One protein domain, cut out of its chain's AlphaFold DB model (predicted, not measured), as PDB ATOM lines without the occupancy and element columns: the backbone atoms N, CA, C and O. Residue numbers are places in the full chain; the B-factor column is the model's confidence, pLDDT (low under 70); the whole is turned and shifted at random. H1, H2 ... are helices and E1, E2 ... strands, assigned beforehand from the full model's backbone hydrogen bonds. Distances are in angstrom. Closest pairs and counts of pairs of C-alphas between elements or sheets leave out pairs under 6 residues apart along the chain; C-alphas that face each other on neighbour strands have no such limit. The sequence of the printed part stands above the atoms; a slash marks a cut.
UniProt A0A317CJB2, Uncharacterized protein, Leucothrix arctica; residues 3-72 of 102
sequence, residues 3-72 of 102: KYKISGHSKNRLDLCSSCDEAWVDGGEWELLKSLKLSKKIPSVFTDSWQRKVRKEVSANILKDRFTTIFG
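Overview. This is residues 3 to 72 of the 102 residues of an uncharacterized protein of Leucothrix arctica (UniProt A0A317CJB2). A small body of a two-stranded hairpin, E1 and E2, and two short helices, H1 and H2, has one long helix, H3, whose residues 63 to 72 stick out. The 70 printed residues, mostly helix by class, run E1, E2, H1, H2, H3, with the sheet E1 - E2 antiparallel. The whole is a loose rod, radius of gyration of the C-alphas 13.9 A, spanning 47 by 23 by 17 A.

Arrangement. In the hairpin of E1, residues 3 to 5, and E2, residues 13 to 16, N 4 and O 14 are within hydrogen-bond range at 2.8 A. The closest C-alphas of E2 and H1, residues 29 to 35, are those of Arg 13 and Glu 29, 7.2 A apart. H2, residues 42 to 45, is close to but not clearly touching H3, residues 48 to 72; their closest C-alphas, Ser 44 and Trp 50, are 6.6 A apart. H1 and H3 are apart. Every O i to N i+4 pair is within range in H1 and H3; H2 is too short for one.

Along the chain. E1 begins at C-alpha 3 (26.859, -32.156, 50.206). H3, 34.9 A long, ends at C-alpha 72 (-4.060, -20.755, 55.557).

Size, cuts and confidence. The printed part has no cut. The link E2 to H1 is long. No printed residue is under 70 in pLDDT.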
ATOM      1  N   LYS A   3      28.237 -31.726  49.927       93.00
ATOM      2  CA  LYS A   3      26.859 -32.156  50.206       93.00
ATOM      3  C   LYS A   3      25.938 -31.884  49.020       93.00
ATOM      4  O   LYS A   3      25.776 -30.730  48.613       93.00
ATOM      5  N   TYR A   4      25.242 -32.912  48.554       94.31
ATOM      6  CA  TYR A   4      24.299 -32.868  47.440       94.31
ATOM      7  C   TYR A   4      22.874 -33.107  47.924       94.31
ATOM      8  O   TYR A   4      22.602 -34.010  48.711       94.31
ATOM      9  N   LYS A   5      21.923 -32.298  47.451       94.44
ATOM     10  CA  LYS A   5      20.516 -32.484  47.822       94.44
ATOM     11  C   LYS A   5      19.929 -33.682  47.081       94.44
ATOM     12  O   LYS A   5      20.046 -33.753  45.857       94.44
ATOM     13  N   ILE A   6      19.252 -34.567  47.810       93.62
ATOM     14  CA  ILE A   6      18.590 -35.743  47.230       93.62
ATOM     15  C   ILE A   6      17.252 -35.339  46.598       93.62
ATOM     16  O   ILE A   6      17.007 -35.661  45.443       93.62
ATOM     17  N   SER A   7      16.411 -34.585  47.311       92.50
ATOM     18  CA  SER A   7      15.104 -34.119  46.821       92.50
ATOM     19  C   SER A   7      14.754 -32.735  47.363       92.50
ATOM     20  O   SER A   7      15.366 -32.266  48.323       92.50
ATOM     21  N   GLY A   8      13.766 -32.064  46.761       88.50
ATOM     22  CA  GLY A   8      13.285 -30.772  47.260       88.50
ATOM     23  C   GLY A   8      12.395 -30.839  48.504       88.50
ATOM     24  O   GLY A   8      12.064 -29.795  49.061       88.50
ATOM     25  N   HIS A   9      12.017 -32.045  48.936       84.31
ATOM     26  CA  HIS A   9      11.047 -32.291  50.012       84.31
ATOM     27  C   HIS A   9      11.680 -32.860  51.289       84.31
ATOM     28  O   HIS A   9      10.978 -33.120  52.260       84.31
ATOM     29  N   SER A  10      12.996 -33.083  51.296       86.94
ATOM     30  CA  SER A  10      13.721 -33.626  52.445       86.94
ATOM     31  C   SER A  10      14.954 -32.790  52.768       86.94
ATOM     32  O   SER A  10      15.522 -32.114  51.909       86.94
ATOM     33  N   LYS A  11      15.375 -32.845  54.035       87.44
ATOM     34  CA  LYS A  11      16.622 -32.235  54.509       87.44
ATOM     35  C   LYS A  11      17.849 -33.127  54.281       87.44
ATOM     36  O   LYS A  11      18.957 -32.603  54.371       87.44
ATOM     37  N   ASN A  12      17.655 -34.409  53.966       91.19
ATOM     38  CA  ASN A  12      18.713 -35.404  53.757       91.19
ATOM     39  C   ASN A  12      19.621 -35.045  52.566       91.19
ATOM     40  O   ASN A  12      19.142 -34.507  51.554       91.19
ATOM     41  N   ARG A  13      20.929 -35.328  52.669       92.94
ATOM     42  CA  ARG A  13      21.935 -34.896  51.690       92.94
ATOM     43  C   ARG A  13      23.096 -35.872  51.573       92.94
ATOM     44  O   ARG A  13      23.929 -35.932  52.462       92.94
ATOM     45  N   LEU A  14      23.275 -36.419  50.378       94.06
ATOM     46  CA  LEU A  14      24.428 -37.264  50.105       94.06
ATOM     47  C   LEU A  14      25.732 -36.487  50.161       94.06
ATOM     48  O   LEU A  14      25.876 -35.422  49.554       94.06
ATOM     49  N   ASP A  15      26.695 -37.084  50.833       93.12
ATOM     50  CA  ASP A  15      28.047 -36.587  50.921       93.12
ATOM     51  C   ASP A  15      28.929 -37.280  49.873       93.12
ATOM     52  O   ASP A  15      28.973 -38.504  49.804       93.12
ATOM     53  N   LEU A  16      29.641 -36.496  49.057       94.06
ATOM     54  CA  LEU A  16      30.596 -37.002  48.065       94.06
ATOM     55  C   LEU A  16      32.016 -36.515  48.376       94.06
ATOM     56  O   LEU A  16      32.272 -35.316  48.572       94.06
ATOM     57  N   CYS A  17      32.951 -37.456  48.396       93.19
ATOM     58  CA  CYS A  17      34.383 -37.208  48.442       93.19
ATOM     59  C   CYS A  17      34.875 -36.717  47.073       93.19
ATOM     60  O   CYS A  17      34.935 -37.480  46.118       93.19
ATOM     61  N   SER A  18      35.288 -35.452  46.967       86.25
ATOM     62  CA  SER A  18      35.791 -34.893  45.701       86.25
ATOM     63  C   SER A  18      37.154 -35.447  45.269       86.25
ATOM     64  O   SER A  18      37.542 -35.255  44.125       86.25
ATOM     65  N   SER A  19      37.897 -36.084  46.177       90.38
ATOM     66  CA  SER A  19      39.233 -36.636  45.916       90.38
ATOM     67  C   SER A  19      39.236 -38.128  45.589       90.38
ATOM     68  O   SER A  19      40.194 -38.602  44.990       90.38
ATOM     69  N   CYS A  20      38.207 -38.865  46.006       91.62
ATOM     70  CA  CYS A  20      38.150 -40.326  45.928       91.62
ATOM     71  C   CYS A  20      36.877 -40.867  45.260       91.62
ATOM     72  O   CYS A  20      36.773 -42.068  45.052       91.62
ATOM     73  N   ASP A  21      35.931 -39.988  44.907       87.38
ATOM     74  CA  ASP A  21      34.647 -40.315  44.264       87.38
ATOM     75  C   ASP A  21      33.756 -41.285  45.068       87.38
ATOM     76  O   ASP A  21      32.848 -41.928  44.547       87.38
ATOM     77  N   GLU A  22      33.987 -41.366  46.379       91.62
ATOM     78  CA  GLU A  22      33.187 -42.173  47.297       91.62
ATOM     79  C   GLU A  22      32.011 -41.372  47.861       91.62
ATOM     80  O   GLU A  22      32.170 -40.243  48.348       91.62
ATOM     81  N   ALA A  23      30.824 -41.979  47.818       92.00
ATOM     82  CA  ALA A  23      29.602 -41.430  48.386       92.00
ATOM     83  C   ALA A  23      29.294 -42.062  49.745       92.00
ATOM     84  O   ALA A  23      29.282 -43.284  49.885       92.00
ATOM     85  N   TRP A  24      28.986 -41.220  50.724       90.94
ATOM     86  CA  TRP A  24      28.578 -41.635  52.059       90.94
ATOM     87  C   TRP A  24      27.058 -41.573  52.161       90.94
ATOM     88  O   TRP A  24      26.437 -40.613  51.705       90.94
ATOM     89  N   VAL A  25      26.476 -42.639  52.709       90.00
ATOM     90  CA  VAL A  25      25.031 -42.804  52.882       90.00
ATOM     91  C   VAL A  25      24.788 -43.205  54.330       90.00
ATOM     92  O   VAL A  25      24.798 -44.390  54.665       90.00
ATOM     93  N   ASP A  26      24.607 -42.219  55.200       82.94
ATOM     94  CA  ASP A  26      24.325 -42.434  56.618       82.94
ATOM     95  C   ASP A  26      22.943 -41.864  57.002       82.94
ATOM     96  O   ASP A  26      22.219 -41.308  56.178       82.94
ATOM     97  N   GLY A  27      22.473 -42.128  58.225       77.44
ATOM     98  CA  GLY A  27      21.362 -41.361  58.812       77.44
ATOM     99  C   GLY A  27      19.993 -41.386  58.098       77.44
ATOM    100  O   GLY A  27      19.248 -40.413  58.194       77.44
ATOM    101  N   GLY A  28      19.620 -42.468  57.402       84.75
ATOM    102  CA  GLY A  28      18.299 -42.610  56.751       84.75
ATOM    103  C   GLY A  28      18.241 -42.147  55.288       84.75
ATOM    104  O   GLY A  28      17.177 -42.099  54.662       84.75
ATOM    105  N   GLU A  29      19.387 -41.797  54.709       90.56
ATOM    106  CA  GLU A  29      19.512 -41.432  53.296       90.56
ATOM    107  C   GLU A  29      19.243 -42.608  52.365       90.56
ATOM    108  O   GLU A  29      18.632 -42.438  51.307       90.56
ATOM    109  N   TRP A  30      19.626 -43.814  52.784       91.44
ATOM    110  CA  TRP A  30      19.384 -45.033  52.024       91.44
ATOM    111  C   TRP A  30      17.886 -45.323  51.867       91.44
ATOM    112  O   TRP A  30      17.416 -45.658  50.779       91.44
ATOM    113  N   GLU A  31      17.106 -45.143  52.930       92.00
ATOM    114  CA  GLU A  31      15.646 -45.269  52.929       92.00
ATOM    115  C   GLU A  31      15.009 -44.277  51.960       92.00
ATOM    116  O   GLU A  31      14.156 -44.658  51.154       92.00
ATOM    117  N   LEU A  32      15.471 -43.025  51.983       91.75
ATOM    118  CA  LEU A  32      15.001 -41.994  51.066       91.75
ATOM    119  C   LEU A  32      15.365 -42.313  49.609       91.75
ATOM    120  O   LEU A  32      14.540 -42.166  48.710       91.75
ATOM    121  N   LEU A  33      16.582 -42.789  49.350       93.25
ATOM    122  CA  LEU A  33      16.992 -43.205  48.010       93.25
ATOM    123  C   LEU A  33      16.146 -44.374  47.493       93.25
ATOM    124  O   LEU A  33      15.798 -44.398  46.310       93.25
ATOM    125  N   LYS A  34      15.779 -45.326  48.360       93.00
ATOM    126  CA  LYS A  34      14.858 -46.421  48.013       93.00
ATOM    127  C   LYS A  34      13.463 -45.889  47.679       93.00
ATOM    128  O   LYS A  34      12.934 -46.239  46.624       93.00
ATOM    129  N   SER A  35      12.887 -45.025  48.518       92.44
ATOM    130  CA  SER A  35      11.529 -44.495  48.306       92.44
ATOM    131  C   SER A  35      11.420 -43.649  47.032       92.44
ATOM    132  O   SER A  35      10.423 -43.725  46.318       92.44
ATOM    133  N   LEU A  36      12.488 -42.926  46.681       91.19
ATOM    134  CA  LEU A  36      12.580 -42.128  45.457       91.19
ATOM    135  C   LEU A  36      13.005 -42.933  44.216       91.19
ATOM    136  O   LEU A  36      13.141 -42.360  43.136       91.19
ATOM    137  N   LYS A  37      13.219 -44.254  44.339       93.19
ATOM    138  CA  LYS A  37      13.717 -45.136  43.263       93.19
ATOM    139  C   LYS A  37      15.070 -44.685  42.683       93.19
ATOM    140  O   LYS A  37      15.355 -44.881  41.500       93.19
ATOM    141  N   LEU A  38      15.916 -44.096  43.528       93.19
ATOM    142  CA  LEU A  38      17.250 -43.591  43.195       93.19
ATOM    143  C   LEU A  38      18.383 -44.500  43.661       93.19
ATOM    144  O   LEU A  38      19.526 -44.245  43.298       93.19
ATOM    145  N   SER A  39      18.095 -45.581  44.387       90.38
ATOM    146  CA  SER A  39      19.114 -46.525  44.878       90.38
ATOM    147  C   SER A  39      20.045 -47.057  43.779       90.38
ATOM    148  O   SER A  39      21.231 -47.241  44.016       90.38
ATOM    149  N   LYS A  40      19.538 -47.240  42.551       92.06
ATOM    150  CA  LYS A  40      20.326 -47.658  41.372       92.06
ATOM    151  C   LYS A  40      20.821 -46.498  40.496       92.06
ATOM    152  O   LYS A  40      21.384 -46.725  39.432       92.06
ATOM    153  N   LYS A  41      20.545 -45.255  40.888       93.06
ATOM    154  CA  LYS A  41      20.832 -44.030  40.123       93.06
ATOM    155  C   LYS A  41      21.508 -42.966  40.987       93.06
ATOM    156  O   LYS A  41      21.419 -41.785  40.667       93.06
ATOM    157  N   ILE A  42      22.196 -43.366  42.054       92.38
ATOM    158  CA  ILE A  42      22.881 -42.452  42.979       92.38
ATOM    159  C   ILE A  42      23.804 -41.464  42.247       92.38
ATOM    160  O   ILE A  42      23.673 -40.272  42.518       92.38
ATOM    161  N   PRO A  43      24.614 -41.871  41.245       93.56
ATOM    162  CA  PRO A  43      25.462 -40.924  40.519       93.56
ATOM    163  C   PRO A  43      24.694 -39.763  39.877       93.56
ATOM    164  O   PRO A  43      25.211 -38.655  39.767       93.56
ATOM    165  N   SER A  44      23.424 -39.974  39.502       94.75
ATOM    166  CA  SER A  44      22.597 -38.901  38.943       94.75
ATOM    167  C   SER A  44      22.361 -37.760  39.936       94.75
ATOM    168  O   SER A  44      22.260 -36.615  39.504       94.75
ATOM    169  N   VAL A  45      22.351 -38.032  41.248       94.62
ATOM    170  CA  VAL A  45      22.152 -37.026  42.306       94.62
ATOM    171  C   VAL A  45      23.284 -35.997  42.325       94.62
ATOM    172  O   VAL A  45      23.049 -34.819  42.610       94.62
ATOM    173  N   PHE A  46      24.497 -36.418  41.969       94.31
ATOM    174  CA  PHE A  46      25.685 -35.563  41.940       94.31
ATOM    175  C   PHE A  46      25.769 -34.693  40.690       94.31
ATOM    176  O   PHE A  46      26.593 -33.786  40.610       94.31
ATOM    177  N   THR A  47      24.892 -34.927  39.713       95.00
ATOM    178  CA  THR A  47      24.891 -34.140  38.488       95.00
ATOM    179  C   THR A  47      24.334 -32.743  38.714       95.00
ATOM    180  O   THR A  47      23.390 -32.483  39.466       95.00
ATOM    181  N   ASP A  48      24.883 -31.830  37.938       95.06
ATOM    182  CA  ASP A  48      24.455 -30.448  37.853       95.06
ATOM    183  C   ASP A  48      22.976 -30.296  37.456       95.06
ATOM    184  O   ASP A  48      22.249 -29.457  37.997       95.06
ATOM    185  N   SER A  49      22.506 -31.131  36.523       95.75
ATOM    186  CA  SER A  49      21.111 -31.150  36.076       95.75
ATOM    187  C   SER A  49      20.166 -31.549  37.210       95.75
ATOM    188  O   SER A  49      19.135 -30.896  37.403       95.75
ATOM    189  N   TRP A  50      20.548 -32.545  38.013       95.69
ATOM    190  CA  TRP A  50      19.808 -32.947  39.202       95.69
ATOM    191  C   TRP A  50      19.766 -31.841  40.250       95.69
ATOM    192  O   TRP A  50      18.687 -31.440  40.684       95.69
ATOM    193  N   GLN A  51      20.917 -31.272  40.613       96.38
ATOM    194  CA  GLN A  51      20.958 -30.206  41.613       96.38
ATOM    195  C   GLN A  51      20.175 -28.964  41.158       96.38
ATOM    196  O   GLN A  51      19.524 -28.310  41.975       96.38
ATOM    197  N   ARG A  52      20.164 -28.632  39.858       95.81
ATOM    198  CA  ARG A  52      19.291 -27.577  39.306       95.81
ATOM    199  C   ARG A  52      17.807 -27.913  39.463       95.81
ATOM    200  O   ARG A  52      17.043 -27.039  39.869       95.81
ATOM    201  N   LYS A  53      17.402 -29.156  39.183       94.88
ATOM    202  CA  LYS A  53      16.022 -29.627  39.388       94.88
ATOM    203  C   LYS A  53      15.608 -29.499  40.858       94.88
ATOM    204  O   LYS A  53      14.613 -28.844  41.148       94.88
ATOM    205  N   VAL A  54      16.414 -30.024  41.780       94.50
ATOM    206  CA  VAL A  54      16.109 -29.988  43.218       94.50
ATOM    207  C   VAL A  54      16.050 -28.555  43.753       94.50
ATOM    208  O   VAL A  54      15.178 -28.230  44.551       94.50
ATOM    209  N   ARG A  55      16.925 -27.647  43.296       93.44
ATOM    210  CA  ARG A  55      16.835 -26.223  43.675       93.44
ATOM    211  C   ARG A  55      15.496 -25.601  43.263       93.44
ATOM    212  O   ARG A  55      14.917 -24.884  44.072       93.44
ATOM    213  N   LYS A  56      14.986 -25.909  42.063       93.00
ATOM    214  CA  LYS A  56      13.661 -25.439  41.617       93.00
ATOM    215  C   LYS A  56      12.533 -25.982  42.499       93.00
ATOM    216  O   LYS A  56      11.651 -25.214  42.866       93.00
ATOM    217  N   GLU A  57      12.584 -27.263  42.864       91.62
ATOM    218  CA  GLU A  57      11.608 -27.880  43.778       91.62
ATOM    219  C   GLU A  57      11.609 -27.189  45.147       91.62
ATOM    220  O   GLU A  57      10.558 -26.782  45.631       91.62
ATOM    221  N   VAL A  58      12.792 -26.970  45.736       91.12
ATOM    222  CA  VAL A  58      12.923 -26.263  47.021       91.12
ATOM    223  C   VAL A  58      12.333 -24.856  46.941       91.12
ATOM    224  O   VAL A  58      11.584 -24.461  47.828       91.12
ATOM    225  N   SER A  59      12.639 -24.094  45.886       90.81
ATOM    226  CA  SER A  59      12.083 -22.747  45.712       90.81
ATOM    227  C   SER A  59      10.559 -22.755  45.582       90.81
ATOM    228  O   SER A  59       9.901 -21.892  46.156       90.81
ATOM    229  N   ALA A  60       9.995 -23.726  44.859       88.75
ATOM    230  CA  ALA A  60       8.549 -23.876  44.729       88.75
ATOM    231  C   ALA A  60       7.885 -24.227  46.070       88.75
ATOM    232  O   ALA A  60       6.862 -23.635  46.409       88.75
ATOM    233  N   ASN A  61       8.496 -25.127  46.848       88.06
ATOM    234  CA  ASN A  61       8.004 -25.513  48.170       88.06
ATOM    235  C   ASN A  61       8.047 -24.334  49.147       88.06
ATOM    236  O   ASN A  61       7.031 -24.016  49.744       88.06
ATOM    237  N   ILE A  62       9.168 -23.606  49.222       89.44
ATOM    238  CA  ILE A  62       9.292 -22.413  50.081       89.44
ATOM    239  C   ILE A  62       8.228 -21.369  49.733       89.44
ATOM    240  O   ILE A  62       7.639 -20.758  50.624       89.44
ATOM    241  N   LEU A  63       7.981 -21.144  48.439       89.56
ATOM    242  CA  LEU A  63       6.950 -20.211  47.999       89.56
ATOM    243  C   LEU A  63       5.562 -20.666  48.459       89.56
ATOM    244  O   LEU A  63       4.796 -19.847  48.963       89.56
ATOM    245  N   LYS A  64       5.255 -21.960  48.298       87.94
ATOM    246  CA  LYS A  64       3.987 -22.547  48.735       87.94
ATOM    247  C   LYS A  64       3.826 -22.422  50.247       87.94
ATOM    248  O   LYS A  64       2.854 -21.823  50.677       87.94
ATOM    249  N   ASP A  65       4.806 -22.869  51.027       89.62
ATOM    250  CA  ASP A  65       4.790 -22.816  52.494       89.62
ATOM    251  C   ASP A  65       4.596 -21.384  53.009       89.62
ATOM    252  O   ASP A  65       3.800 -21.135  53.919       89.62
ATOM    253  N   ARG A  66       5.272 -20.411  52.380       92.06
ATOM    254  CA  ARG A  66       5.103 -18.991  52.703       92.06
ATOM    255  C   ARG A  66       3.663 -18.535  52.486       92.06
ATOM    256  O   ARG A  66       3.111 -17.880  53.362       92.06
ATOM    257  N   PHE A  67       3.060 -18.842  51.340       91.75
ATOM    258  CA  PHE A  67       1.684 -18.428  51.059       91.75
ATOM    259  C   PHE A  67       0.651 -19.201  51.883       91.75
ATOM    260  O   PHE A  67      -0.309 -18.589  52.339       91.75
ATOM    261  N   THR A  68       0.892 -20.476  52.189       92.44
ATOM    262  CA  THR A  68       0.084 -21.242  53.150       92.44
ATOM    263  C   THR A  68       0.117 -20.623  54.537       92.44
ATOM    264  O   THR A  68      -0.911 -20.553  55.194       92.44
ATOM    265  N   THR A  69       1.261 -20.088  54.966       93.12
ATOM    266  CA  THR A  69       1.354 -19.369  56.247       93.12
ATOM    267  C   THR A  69       0.546 -18.065  56.239       93.12
ATOM    268  O   THR A  69       0.036 -17.654  57.274       93.12
ATOM    269  N   ILE A  70       0.428 -17.400  55.084       94.06
ATOM    270  CA  ILE A  70      -0.274 -16.112  54.950       94.06
ATOM    271  C   ILE A  70      -1.791 -16.300  54.831       94.06
ATOM    272  O   ILE A  70      -2.544 -15.555  55.449       94.06
ATOM    273  N   PHE A  71      -2.232 -17.260  54.017       92.38
ATOM    274  CA  PHE A  71      -3.642 -17.439  53.656       92.38
ATOM    275  C   PHE A  71      -4.315 -18.606  54.396       92.38
ATOM    276  O   PHE A  71      -5.535 -18.690  54.448       92.38
ATOM    277  N   GLY A  72      -3.541 -19.510  54.996       93.44
ATOM    278  CA  GLY A  72      -4.060 -20.755  55.557       93.44
ATOM    279  C   GLY A  72      -4.360 -21.809  54.487       93.44
ATOM    280  O   GLY A  72      -4.284 -21.564  53.281       93.44
TER     281      GLY A  72